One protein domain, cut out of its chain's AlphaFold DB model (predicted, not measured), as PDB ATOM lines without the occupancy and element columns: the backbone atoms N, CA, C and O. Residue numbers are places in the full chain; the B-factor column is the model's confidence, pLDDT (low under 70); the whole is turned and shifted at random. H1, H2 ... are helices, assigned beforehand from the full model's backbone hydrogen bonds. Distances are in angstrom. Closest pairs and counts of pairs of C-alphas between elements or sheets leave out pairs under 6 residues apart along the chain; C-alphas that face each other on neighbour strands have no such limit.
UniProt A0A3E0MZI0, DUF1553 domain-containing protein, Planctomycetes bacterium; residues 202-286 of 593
ATOM      1  N   ARG A 202      10.374 -11.129  35.680       89.00
ATOM      2  CA  ARG A 202      11.712 -11.434  35.191       89.00
ATOM      3  C   ARG A 202      12.328 -12.550  36.032       89.00
ATOM      4  O   ARG A 202      12.220 -12.537  37.261       89.00
ATOM      5  N   LEU A 203      13.015 -13.477  35.374       89.94
ATOM      6  CA  LEU A 203      13.853 -14.454  36.054       89.94
ATOM      7  C   LEU A 203      14.898 -13.745  36.943       89.94
ATOM      8  O   LEU A 203      15.546 -12.792  36.488       89.94
ATOM      9  N   PRO A 204      15.094 -14.187  38.201       90.38
ATOM     10  CA  PRO A 204      16.192 -13.705  39.036       90.38
ATOM     11  C   PRO A 204      17.539 -13.857  38.324       90.38
ATOM     12  O   PRO A 204      17.696 -14.770  37.519       90.38
ATOM     13  N   ALA A 205      18.509 -12.992  38.631       91.12
ATOM     14  CA  ALA A 205      19.805 -12.940  37.946       91.12
ATOM     15  C   ALA A 205      20.472 -14.314  37.783       91.12
ATOM     16  O   ALA A 205      20.887 -14.692  36.690       91.12
ATOM     17  N   GLU A 206      20.526 -15.070  38.875       92.94
ATOM     18  CA  GLU A 206      21.151 -16.384  38.941       92.94
ATOM     19  C   GLU A 206      20.387 -17.406  38.086       92.94
ATOM     20  O   GLU A 206      20.981 -18.160  37.321       92.94
ATOM     21  N   VAL A 207      19.053 -17.378  38.158       93.56
ATOM     22  CA  VAL A 207      18.183 -18.277  37.388       93.56
ATOM     23  C   VAL A 207      18.238 -17.952  35.898       93.56
ATOM     24  O   VAL A 207      18.252 -18.867  35.083       93.56
ATOM     25  N   LEU A 208      18.290 -16.669  35.532       93.25
ATOM     26  CA  LEU A 208      18.416 -16.229  34.147       93.25
ATOM     27  C   LEU A 208      19.755 -16.677  33.552       93.25
ATOM     28  O   LEU A 208      19.778 -17.226  32.455       93.25
ATOM     29  N   TYR A 209      20.851 -16.505  34.297       94.31
ATOM     30  CA  TYR A 209      22.172 -17.002  33.907       94.31
ATOM     31  C   TYR A 209      22.150 -18.520  33.665       94.31
ATOM     32  O   TYR A 209      22.554 -18.999  32.603       94.31
ATOM     33  N   ASP A 210      21.601 -19.280  34.616       95.88
ATOM     34  CA  ASP A 210      21.488 -20.736  34.501       95.88
ATOM     35  C   ASP A 210      20.579 -21.158  33.333       95.88
ATOM     36  O   ASP A 210      20.866 -22.137  32.638       95.88
ATOM     37  N   ALA A 211      19.499 -20.413  33.079       95.25
ATOM     38  CA  ALA A 211      18.593 -20.652  31.961       95.25
ATOM     39  C   ALA A 211      19.288 -20.441  30.611       95.25
ATOM     40  O   ALA A 211      19.106 -21.267  29.718       95.25
ATOM     41  N   ILE A 212      20.119 -19.402  30.463       95.56
ATOM     42  CA  ILE A 212      20.886 -19.128  29.234       95.56
ATOM     43  C   ILE A 212      21.828 -20.294  28.921       95.56
ATOM     44  O   ILE A 212      21.806 -20.837  27.811       95.56
ATOM     45  N   HIS A 213      22.617 -20.739  29.901       96.06
ATOM     46  CA  HIS A 213      23.538 -21.862  29.708       96.06
ATOM     47  C   HIS A 213      22.796 -23.172  29.433       96.06
ATOM     48  O   HIS A 213      23.183 -23.936  28.547       96.06
ATOM     49  N   ARG A 214      21.666 -23.413  30.105       95.50
ATOM     50  CA  ARG A 214      20.834 -24.595  29.846       95.50
ATOM     51  C   ARG A 214      20.219 -24.578  28.443       95.50
ATOM     52  O   ARG A 214      20.279 -25.590  27.740       95.50
ATOM     53  N   ALA A 215      19.658 -23.445  28.029       96.00
ATOM     54  CA  ALA A 215      19.006 -23.270  26.735       96.00
ATOM     55  C   ALA A 215      20.004 -23.367  25.575       96.00
ATOM     56  O   ALA A 215      19.738 -24.054  24.594       96.00
ATOM     57  N   THR A 216      21.194 -22.783  25.708       96.50
ATOM     58  CA  THR A 216      22.264 -22.909  24.700       96.50
ATOM     59  C   THR A 216      22.970 -24.268  24.755       96.50
ATOM     60  O   THR A 216      23.467 -24.759  23.744       96.50
ATOM     61  N   GLY A 217      22.981 -24.922  25.921       96.06
ATOM     62  CA  GLY A 217      23.791 -26.114  26.177       96.06
ATOM     63  C   GLY A 217      25.280 -25.809  26.360       96.06
ATOM     64  O   GLY A 217      26.092 -26.724  26.260       96.06
ATOM     65  N   SER A 218      25.636 -24.545  26.588       95.50
ATOM     66  CA  SER A 218      27.004 -24.138  26.908       95.50
ATOM     67  C   SER A 218      27.347 -24.443  28.366       95.50
ATOM     68  O   SER A 218      26.476 -24.569  29.230       95.50
ATOM     69  N   VAL A 219      28.642 -24.565  28.651       93.50
ATOM     70  CA  VAL A 219      29.133 -24.836  30.006       93.50
ATOM     71  C   VAL A 219      29.439 -23.518  30.709       93.50
ATOM     72  O   VAL A 219      30.326 -22.782  30.275       93.50
ATOM     73  N   SER A 220      28.759 -23.259  31.826       91.88
ATOM     74  CA  SER A 220      28.996 -22.082  32.668       91.88
ATOM     75  C   SER A 220      30.435 -22.024  33.195       91.88
ATOM     76  O   SER A 220      31.069 -23.044  33.511       91.88
ATOM     77  N   ARG A 221      30.961 -20.799  33.300       88.62
ATOM     78  CA  ARG A 221      32.328 -20.509  33.758       88.62
ATOM     79  C   ARG A 221      32.294 -19.410  34.813       88.62
ATOM     80  O   ARG A 221      32.565 -18.249  34.534       88.62
ATOM     81  N   LEU A 222      31.935 -19.795  36.034       89.50
ATOM     82  CA  LEU A 222      31.883 -18.884  37.175       89.50
ATOM     83  C   LEU A 222      33.271 -18.800  37.851       89.50
ATOM     84  O   LEU A 222      33.822 -19.842  38.217       89.50
ATOM     85  N   PRO A 223      33.857 -17.601  38.042       86.50
ATOM     86  CA  PRO A 223      35.217 -17.446  38.568       86.50
ATOM     87  C   PRO A 223      35.403 -18.057  39.959       86.50
ATOM     88  O   PRO A 223      34.771 -17.607  40.899       86.50
ATOM     89  N   GLY A 224      36.277 -19.048  40.126       85.75
ATOM     90  CA  GLY A 224      36.498 -19.693  41.432       85.75
ATOM     91  C   GLY A 224      35.546 -20.853  41.754       85.75
ATOM     92  O   GLY A 224      35.640 -21.424  42.837       85.75
ATOM     93  N   LEU A 225      34.678 -21.247  40.815       89.06
ATOM     94  CA  LEU A 225      33.865 -22.462  40.905       89.06
ATOM     95  C   LEU A 225      34.254 -23.484  39.822       89.06
ATOM     96  O   LEU A 225      34.841 -23.117  38.800       89.06
ATOM     97  N   PRO A 226      33.935 -24.779  40.018       90.81
ATOM     98  CA  PRO A 226      34.098 -25.792  38.981       90.81
ATOM     99  C   PRO A 226      33.325 -25.443  37.701       90.81
ATOM    100  O   PRO A 226      32.264 -24.820  37.741       90.81
ATOM    101  N   ARG A 227      33.834 -25.899  36.548       90.94
ATOM    102  CA  ARG A 227      33.130 -25.758  35.263       90.94
ATOM    103  C   ARG A 227      31.755 -26.421  35.340       90.94
ATOM    104  O   ARG A 227      31.654 -27.558  35.795       90.94
ATOM    105  N   GLY A 228      30.725 -25.729  34.860       91.06
ATOM    106  CA  GLY A 228      29.346 -26.219  34.896       91.06
ATOM    107  C   GLY A 228      28.608 -25.977  36.218       91.06
ATOM    108  O   GLY A 228      27.461 -26.401  36.338       91.06
ATOM    109  N   ALA A 229      29.224 -25.303  37.198       93.25
ATOM    110  CA  ALA A 229      28.523 -24.862  38.404       93.25
ATOM    111  C   ALA A 229      27.387 -23.885  38.064       93.25
ATOM    112  O   ALA A 229      27.490 -23.093  37.120       93.25
ATOM    113  N   ARG A 230      26.307 -23.916  38.844       94.25
ATOM    114  CA  ARG A 230      25.164 -23.015  38.652       94.25
ATOM    115  C   ARG A 230      25.397 -21.681  39.344       94.25
ATOM    116  O   ARG A 230      25.947 -21.633  40.442       94.25
ATOM    117  N   ALA A 231      24.904 -20.594  38.764       93.56
ATOM    118  CA  ALA A 231      24.904 -19.296  39.431       93.56
ATOM    119  C   ALA A 231      24.084 -19.337  40.729       93.56
ATOM    120  O   ALA A 231      24.444 -18.671  41.698       93.56
ATOM    121  N   ALA A 232      23.044 -20.177  40.796       90.88
ATOM    122  CA  ALA A 232      22.293 -20.422  42.028       90.88
ATOM    123  C   ALA A 232      23.137 -21.030  43.174       90.88
ATOM    124  O   ALA A 232      22.728 -20.970  44.332       90.88
ATOM    125  N   GLU A 233      24.306 -21.606  42.876       90.25
ATOM    126  CA  GLU A 233      25.233 -22.192  43.857       90.25
ATOM    127  C   GLU A 233      26.285 -21.180  44.343       90.25
ATOM    128  O   GLU A 233      27.082 -21.490  45.227       90.25
ATOM    129  N   VAL A 234      26.281 -19.953  43.807       88.25
ATOM    130  CA  VAL A 234      27.193 -18.887  44.232       88.25
ATOM    131  C   VAL A 234      26.790 -18.386  45.623       88.25
ATOM    132  O   VAL A 234      25.769 -17.713  45.824       88.25
ATOM    133  N   VAL A 235      27.615 -18.727  46.614       82.69
ATOM    134  CA  VAL A 235      27.401 -18.358  48.022       82.69
ATOM    135  C   VAL A 235      28.027 -17.001  48.363       82.69
ATOM    136  O   VAL A 235      27.501 -16.284  49.211       82.69
ATOM    137  N   ASP A 236      29.113 -16.621  47.698       85.19
ATOM    138  CA  ASP A 236      29.799 -15.357  47.959       85.19
ATOM    139  C   ASP A 236      29.311 -14.257  46.991       85.19
ATOM    140  O   ASP A 236      29.569 -14.352  45.786       85.19
ATOM    141  N   PRO A 237      28.616 -13.204  47.467       82.56
ATOM    142  CA  PRO A 237      28.218 -12.080  46.617       82.56
ATOM    143  C   PRO A 237      29.427 -11.279  46.092       82.56
ATOM    144  O   PRO A 237      29.308 -10.592  45.078       82.56
ATOM    145  N   GLY A 238      30.605 -11.397  46.718       82.69
ATOM    146  CA  GLY A 238      31.861 -10.801  46.255       82.69
ATOM    147  C   GLY A 238      32.434 -11.455  44.993       82.69
ATOM    148  O   GLY A 238      33.252 -10.846  44.302       82.69
ATOM    149  N   GLN A 239      31.973 -12.659  44.642       83.75
ATOM    150  CA  GLN A 239      32.338 -13.333  43.402       83.75
ATOM    151  C   GLN A 239      31.616 -12.660  42.227       83.75
ATOM    152  O   GLN A 239      30.411 -12.846  42.017       83.75
ATOM    153  N   LYS A 240      32.353 -11.839  41.475       81.94
ATOM    154  CA  LYS A 240      31.836 -11.063  40.342       81.94
ATOM    155  C   LYS A 240      32.208 -11.713  39.018       81.94
ATOM    156  O   LYS A 240      33.333 -12.168  38.835       81.94
ATOM    157  N   LEU A 241      31.253 -11.715  38.093       84.06
ATOM    158  CA  LEU A 241      31.544 -11.938  36.680       84.06
ATOM    159  C   LEU A 241      32.274 -10.714  36.125       84.06
ATOM    160  O   LEU A 241      32.008  -9.595  36.565       84.06
ATOM    161  N   GLU A 242      33.162 -10.916  35.152       78.00
ATOM    162  CA  GLU A 242      33.903  -9.817  34.514       78.00
ATOM    163  C   GLU A 242      32.964  -8.764  33.915       78.00
ATOM    164  O   GLU A 242      33.211  -7.563  34.007       78.00
ATOM    165  N   ASP A 243      31.831  -9.209  33.374       81.56
ATOM    166  CA  ASP A 243      30.794  -8.343  32.826       81.56
ATOM    167  C   ASP A 243      29.756  -7.890  33.862       81.56
ATOM    168  O   ASP A 243      28.824  -7.172  33.511       81.56
ATOM    169  N   GLY A 244      29.879  -8.280  35.130       87.00
ATOM    170  CA  GLY A 244      28.951  -7.904  36.195       87.00
ATOM    171  C   GLY A 244      27.496  -8.327  35.966       87.00
ATOM    172  O   GLY A 244      26.609  -7.696  36.541       87.00
ATOM    173  N   PHE A 245      27.227  -9.349  35.140       89.94
ATOM    174  CA  PHE A 245      25.863  -9.770  34.789       89.94
ATOM    175  C   PHE A 245      24.981  -9.980  36.029       89.94
ATOM    176  O   PHE A 245      23.923  -9.368  36.148       89.94
ATOM    177  N   LEU A 246      25.433 -10.768  37.010       90.81
ATOM    178  CA  LEU A 246      24.613 -11.092  38.183       90.81
ATOM    179  C   LEU A 246      24.186  -9.851  38.982       90.81
ATOM    180  O   LEU A 246      23.017  -9.717  39.342       90.81
ATOM    181  N   ASP A 247      25.117  -8.930  39.224       88.75
ATOM    182  CA  ASP A 247      24.862  -7.726  40.020       88.75
ATOM    183  C   ASP A 247      23.896  -6.784  39.294       88.75
ATOM    184  O   ASP A 247      22.964  -6.248  39.887       88.75
ATOM    185  N   GLN A 248      24.064  -6.634  37.978       86.69
ATOM    186  CA  GLN A 248      23.192  -5.777  37.176       86.69
ATOM    187  C   GLN A 248      21.774  -6.328  37.065       86.69
ATOM    188  O   GLN A 248      20.812  -5.566  37.078       86.69
ATOM    189  N   PHE A 249      21.620  -7.649  37.036       88.19
ATOM    190  CA  PHE A 249      20.308  -8.290  37.076       88.19
ATOM    191  C   PHE A 249      19.726  -8.406  38.497       88.19
ATOM    192  O   PHE A 249      18.719  -9.100  38.690       88.19
ATOM    193  N   GLY A 250      20.309  -7.699  39.470       88.81
ATOM    194  CA  GLY A 250      19.745  -7.489  40.800       88.81
ATOM    195  C   GLY A 250      19.974  -8.637  41.776       88.81
ATOM    196  O   GLY A 250      19.135  -8.869  42.652       88.81
ATOM    197  N   ARG A 251      21.090  -9.370  41.628       91.19
ATOM    198  CA  ARG A 251      21.586 -10.270  42.677       91.19
ATOM    199  C   ARG A 251      21.775  -9.465  43.976       91.19
ATOM    200  O   ARG A 251      22.427  -8.422  43.932       91.19
ATOM    201  N   PRO A 252      21.240  -9.927  45.120       89.50
ATOM    202  CA  PRO A 252      21.369  -9.200  46.376       89.50
ATOM    203  C   PRO A 252      22.832  -9.179  46.857       89.50
ATOM    204  O   PRO A 252      23.512 -10.207  46.748       89.50
ATOM    205  N   PRO A 253      23.309  -8.056  47.429       89.25
ATOM    206  CA  PRO A 253      24.631  -7.970  48.047       89.25
ATOM    207  C   PRO A 253      24.722  -8.771  49.357       89.25
ATOM    208  O   PRO A 253      25.830  -9.086  49.784       89.25
ATOM    209  N   ARG A 254      23.578  -9.173  49.941       88.00
ATOM    210  CA  ARG A 254      23.461  -9.969  51.176       88.00
ATOM    211  C   ARG A 254      24.006  -9.233  52.404       88.00
ATOM    212  O   ARG A 254      24.616  -9.851  53.275       88.00
ATOM    213  N   GLU A 255      23.787  -7.921  52.471       88.81
ATOM    214  CA  GLU A 255      24.154  -7.091  53.629       88.81
ATOM    215  C   GLU A 255      23.077  -7.159  54.727       88.81
ATOM    216  O   GLU A 255      23.364  -7.020  55.918       88.81
ATOM    217  N   SER A 256      21.840  -7.443  54.323       86.25
ATOM    218  CA  SER A 256      20.648  -7.619  55.141       86.25
ATOM    219  C   SER A 256      19.942  -8.935  54.799       86.25
ATOM    220  O   SER A 256      20.082  -9.492  53.713       86.25
ATOM    221  N   ALA A 257      19.131  -9.434  55.734       81.06
ATOM    222  CA  ALA A 257      18.247 -10.579  55.505       81.06
ATOM    223  C   ALA A 257      16.939 -10.206  54.772       81.06
ATOM    224  O   ALA A 257      16.082 -11.069  54.595       81.06
ATOM    225  N   CYS A 258      16.762  -8.933  54.399       81.88
ATOM    226  CA  CYS A 258      15.557  -8.439  53.737       81.88
ATOM    227  C   CYS A 258      15.464  -8.928  52.287       81.88
ATOM    228  O   CYS A 258      16.385  -8.712  51.498       81.88
ATOM    229  N   GLU A 259      14.304  -9.457  51.892       83.69
ATOM    230  CA  GLU A 259      14.009  -9.781  50.492       83.69
ATOM    231  C   GLU A 259      14.077  -8.535  49.592       83.69
ATOM    232  O   GLU A 259      14.398  -8.626  48.409       83.69
ATOM    233  N   CYS A 260      13.859  -7.349  50.170       80.00
ATOM    234  CA  CYS A 260      13.931  -6.064  49.481       80.00
ATOM    235  C   CYS A 260      15.314  -5.717  48.893       80.00
ATOM    236  O   CYS A 260      15.399  -4.810  48.066       80.00
ATOM    237  N   GLU A 261      16.390  -6.416  49.279       85.88
ATOM    238  CA  GLU A 261      17.703  -6.259  48.634       85.88
ATOM    239  C   GLU A 261      17.727  -6.783  47.194       85.88
ATOM    240  O   GLU A 261      18.528  -6.329  46.372       85.88
ATOM    241  N   ARG A 262      16.872  -7.761  46.880       86.75
ATOM    242  CA  ARG A 262      16.795  -8.341  45.543       86.75
ATOM    243  C   ARG A 262      16.011  -7.408  44.629       86.75
ATOM    244  O   ARG A 262      14.855  -7.083  44.879       86.75
ATOM    245  N   GLN A 263      16.621  -7.041  43.506       82.88
ATOM    246  CA  GLN A 263      15.990  -6.166  42.522       82.88
ATOM    247  C   GLN A 263      15.543  -6.967  41.301       82.88
ATOM    248  O   GLN A 263      16.346  -7.550  40.576       82.88
ATOM    249  N   THR A 264      14.240  -6.984  41.040       75.31
ATOM    250  CA  THR A 264      13.650  -7.669  39.874       75.31
ATOM    251  C   THR A 264      13.267  -6.710  38.749       75.31
ATOM    252  O   THR A 264      12.932  -7.158  37.651       75.31
ATOM    253  N   GLY A 265      13.388  -5.399  38.989       73.19
ATOM    254  CA  GLY A 265      13.094  -4.349  38.018       73.19
ATOM    255  C   GLY A 265      13.888  -4.481  36.718       73.19
ATOM    256  O   GLY A 265      14.976  -5.066  36.674       73.19
ATOM    257  N   VAL A 266      13.313  -3.937  35.647       69.81
ATOM    258  CA  VAL A 266      13.931  -3.869  34.323       69.81
ATOM    259  C   VAL A 266      14.534  -2.481  34.173       69.81
ATOM    260  O   VAL A 266      13.818  -1.494  34.035       69.81
ATOM    261  N   MET A 267      15.858  -2.405  34.233       76.88
ATOM    262  CA  MET A 267      16.605  -1.167  34.027       76.88
ATOM    263  C   MET A 267      17.266  -1.212  32.647       76.88
ATOM    264  O   MET A 267      17.600  -2.290  32.149       76.88
ATOM    265  N   LEU A 268      17.495  -0.048  32.033       77.75
ATOM    266  CA  LEU A 268      18.083   0.023  30.689       77.75
ATOM    267  C   LEU A 268      19.475  -0.636  30.621       77.75
ATOM    268  O   LEU A 268      19.762  -1.360  29.674       77.75
ATOM    269  N   GLY A 269      20.319  -0.435  31.640       76.44
ATOM    270  CA  GLY A 269      21.668  -1.016  31.701       76.44
ATOM    271  C   GLY A 269      21.690  -2.553  31.612       76.44
ATOM    272  O   GLY A 269      22.322  -3.087  30.703       76.44
ATOM    273  N   PRO A 270      20.969  -3.274  32.492       78.62
ATOM    274  CA  PRO A 270      20.816  -4.730  32.417       78.62
ATOM    275  C   PRO A 270      20.273  -5.228  31.073       78.62
ATOM    276  O   PRO A 270      20.771  -6.220  30.552       78.62
ATOM    277  N   VAL A 271      19.309  -4.523  30.468       79.12
ATOM    278  CA  VAL A 271      18.778  -4.883  29.138       79.12
ATOM    279  C   VAL A 271      19.861  -4.773  28.064       79.12
ATOM    280  O   VAL A 271      20.036  -5.703  27.281       79.12
ATOM    281  N   MET A 272      20.643  -3.689  28.057       79.94
ATOM    282  CA  MET A 272      21.769  -3.544  27.127       79.94
ATOM    283  C   MET A 272      22.813  -4.647  27.322       79.94
ATOM    284  O   MET A 272      23.342  -5.165  26.344       79.94
ATOM    285  N   LYS A 273      23.073  -5.071  28.565       78.50
ATOM    286  CA  LYS A 273      23.964  -6.208  28.831       78.50
ATOM    287  C   LYS A 273      23.388  -7.559  28.432       78.50
ATOM    288  O   LYS A 273      24.166  -8.436  28.087       78.50
ATOM    289  N   LEU A 274      22.071  -7.753  28.442       82.81
ATOM    290  CA  LEU A 274      21.490  -8.975  27.879       82.81
ATOM    291  C   LEU A 274      21.738  -9.054  26.369       82.81
ATOM    292  O   LEU A 274      22.156 -10.082  25.849       82.81
ATOM    293  N   ILE A 275      21.495  -7.931  25.696       83.94
ATOM    294  CA  ILE A 275      21.524  -7.804  24.238       83.94
ATOM    295  C   ILE A 275      22.968  -7.854  23.724       83.94
ATOM    296  O   ILE A 275      23.243  -8.524  22.734       83.94
ATOM    297  N   MET A 276      23.895  -7.172  24.401       79.25
ATOM    298  CA  MET A 276      25.261  -6.938  23.910       79.25
ATOM    299  C   MET A 276      26.360  -7.537  24.797       79.25
ATOM    300  O   MET A 276      27.541  -7.420  24.480       79.25
ATOM    301  N   GLY A 277      26.012  -8.109  25.950       85.00
ATOM    302  CA  GLY A 277      26.989  -8.567  26.933       85.00
ATOM    303  C   GLY A 277      27.590  -9.937  26.607       85.00
ATOM    304  O   GLY A 277      26.962 -10.765  25.936       85.00
ATOM    305  N   PRO A 278      28.799 -10.216  27.124       86.94
ATOM    306  CA  PRO A 278      29.508 -11.454  26.836       86.94
ATOM    307  C   PRO A 278      28.812 -12.681  27.429       86.94
ATOM    308  O   PRO A 278      28.859 -13.724  26.795       86.94
ATOM    309  N   THR A 279      28.092 -12.576  28.557       90.50
ATOM    310  CA  THR A 279      27.360 -13.722  29.135       90.50
ATOM    311  C   THR A 279      26.463 -14.439  28.116       90.50
ATOM    312  O   THR A 279      26.515 -15.664  28.001       90.50
ATOM    313  N   VAL A 280      25.644 -13.697  27.362       91.62
ATOM    314  CA  VAL A 280      24.742 -14.292  26.356       91.62
ATOM    315  C   VAL A 280      25.521 -14.664  25.102       91.62
ATOM    316  O   VAL A 280      25.369 -15.775  24.593       91.62
ATOM    317  N   ASN A 281      26.379 -13.760  24.626       90.00
ATOM    318  CA  ASN A 281      27.122 -13.967  23.389       90.00
ATOM    319  C   ASN A 281      28.026 -15.206  23.471       90.00
ATOM    320  O   ASN A 281      27.911 -16.100  22.640       90.00
ATOM    321  N   GLU A 282      28.856 -15.320  24.510       90.25
ATOM    322  CA  GLU A 282      29.770 -16.451  24.712       90.25
ATOM    323  C   GLU A 282      29.031 -17.783  24.851       90.25
ATOM    324  O   GLU A 282      29.496 -18.792  24.326       90.25
ATOM    325  N   ALA A 283      27.862 -17.795  25.498       93.56
ATOM    326  CA  ALA A 283      27.031 -18.991  25.600       93.56
ATOM    327  C   ALA A 283      26.516 -19.466  24.226       93.56
ATOM    328  O   ALA A 283      26.420 -20.671  23.980       93.56
ATOM    329  N   ILE A 284      26.196 -18.532  23.327       94.19
ATOM    330  CA  ILE A 284      25.681 -18.811  21.980       94.19
ATOM    331  C   ILE A 284      26.803 -19.205  21.010       94.19
ATOM    332  O   ILE A 284      26.614 -20.125  20.213       94.19
ATOM    333  N   ILE A 285      27.966 -18.550  21.085       89.94
ATOM    334  CA  ILE A 285      29.087 -18.794  20.160       89.94
ATOM    335  C   ILE A 285      30.042 -19.908  20.610       89.94
ATOM    336  O   ILE A 285      31.037 -20.167  19.922       89.94
ATOM    337  N   ASP A 286      29.786 -20.533  21.764       90.44
ATOM    338  CA  ASP A 286      30.564 -21.673  22.255       90.44
ATOM    339  C   ASP A 286      30.477 -22.831  21.238       90.44
ATOM    340  O   ASP A 286      29.382 -23.356  21.006       90.44
TER     341      ASP A 286
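What this domain is: This is residues 202 to 286 of the 593 residues of the protein "DUF1553 domain-containing protein" of Planctomycetes bacterium (UniProt A0A3E0MZI0). There is little regular structure: two long loops run out from a small group of helices, where H1 and H4 lie side by side, H3 leads into H4, and short H2 sits between H1 and H3. The 85 printed residues, with four named helices, H1 to H4 in order, and no named strand, are all helix by class, with 33 in named elements. The whole is compact, radius of gyration of the C-alphas 12.4 A, spanning 37 by 29 by 20 A.

How they stand to each other: H1, residues 205 to 216, touches H2, residues 245 to 248, with residues 205 to 209 alone; the closest C-alphas, of Ala 205 and Leu 246, are 5.2 A apart. H2 touches H3, residues 268 to 276; the closest C-alphas, of Gln 248 and Pro 270, are 5.4 A apart. H4, residues 278 to 285, touches H1 at a shallow tilt of 11 degrees, the same way; the closest C-alphas, of Thr 216 and Ile 284, are 6.0 A apart. H1 and H3 are apart. Every O i to N i+4 pair is within hydrogen-bond range in H1 and H3, 3 of 4 in H4; H2 is too short for one.

Where its parts are: H1 runs 16.8 A from C-alpha 205 at (19.805, -12.940, 37.946), H2 5.4 A, H3 12.1 A, and H4 9.9 A to C-alpha 285 at (29.087, -18.794, 20.160).

The domain as a whole: The farthest C-alphas, of Ala 257 and Ile 285, are 37.9 A apart. The printed part has no cut; residues 217 to 244 and 249 to 267 are long links. Residue 266 alone has pLDDT under 70.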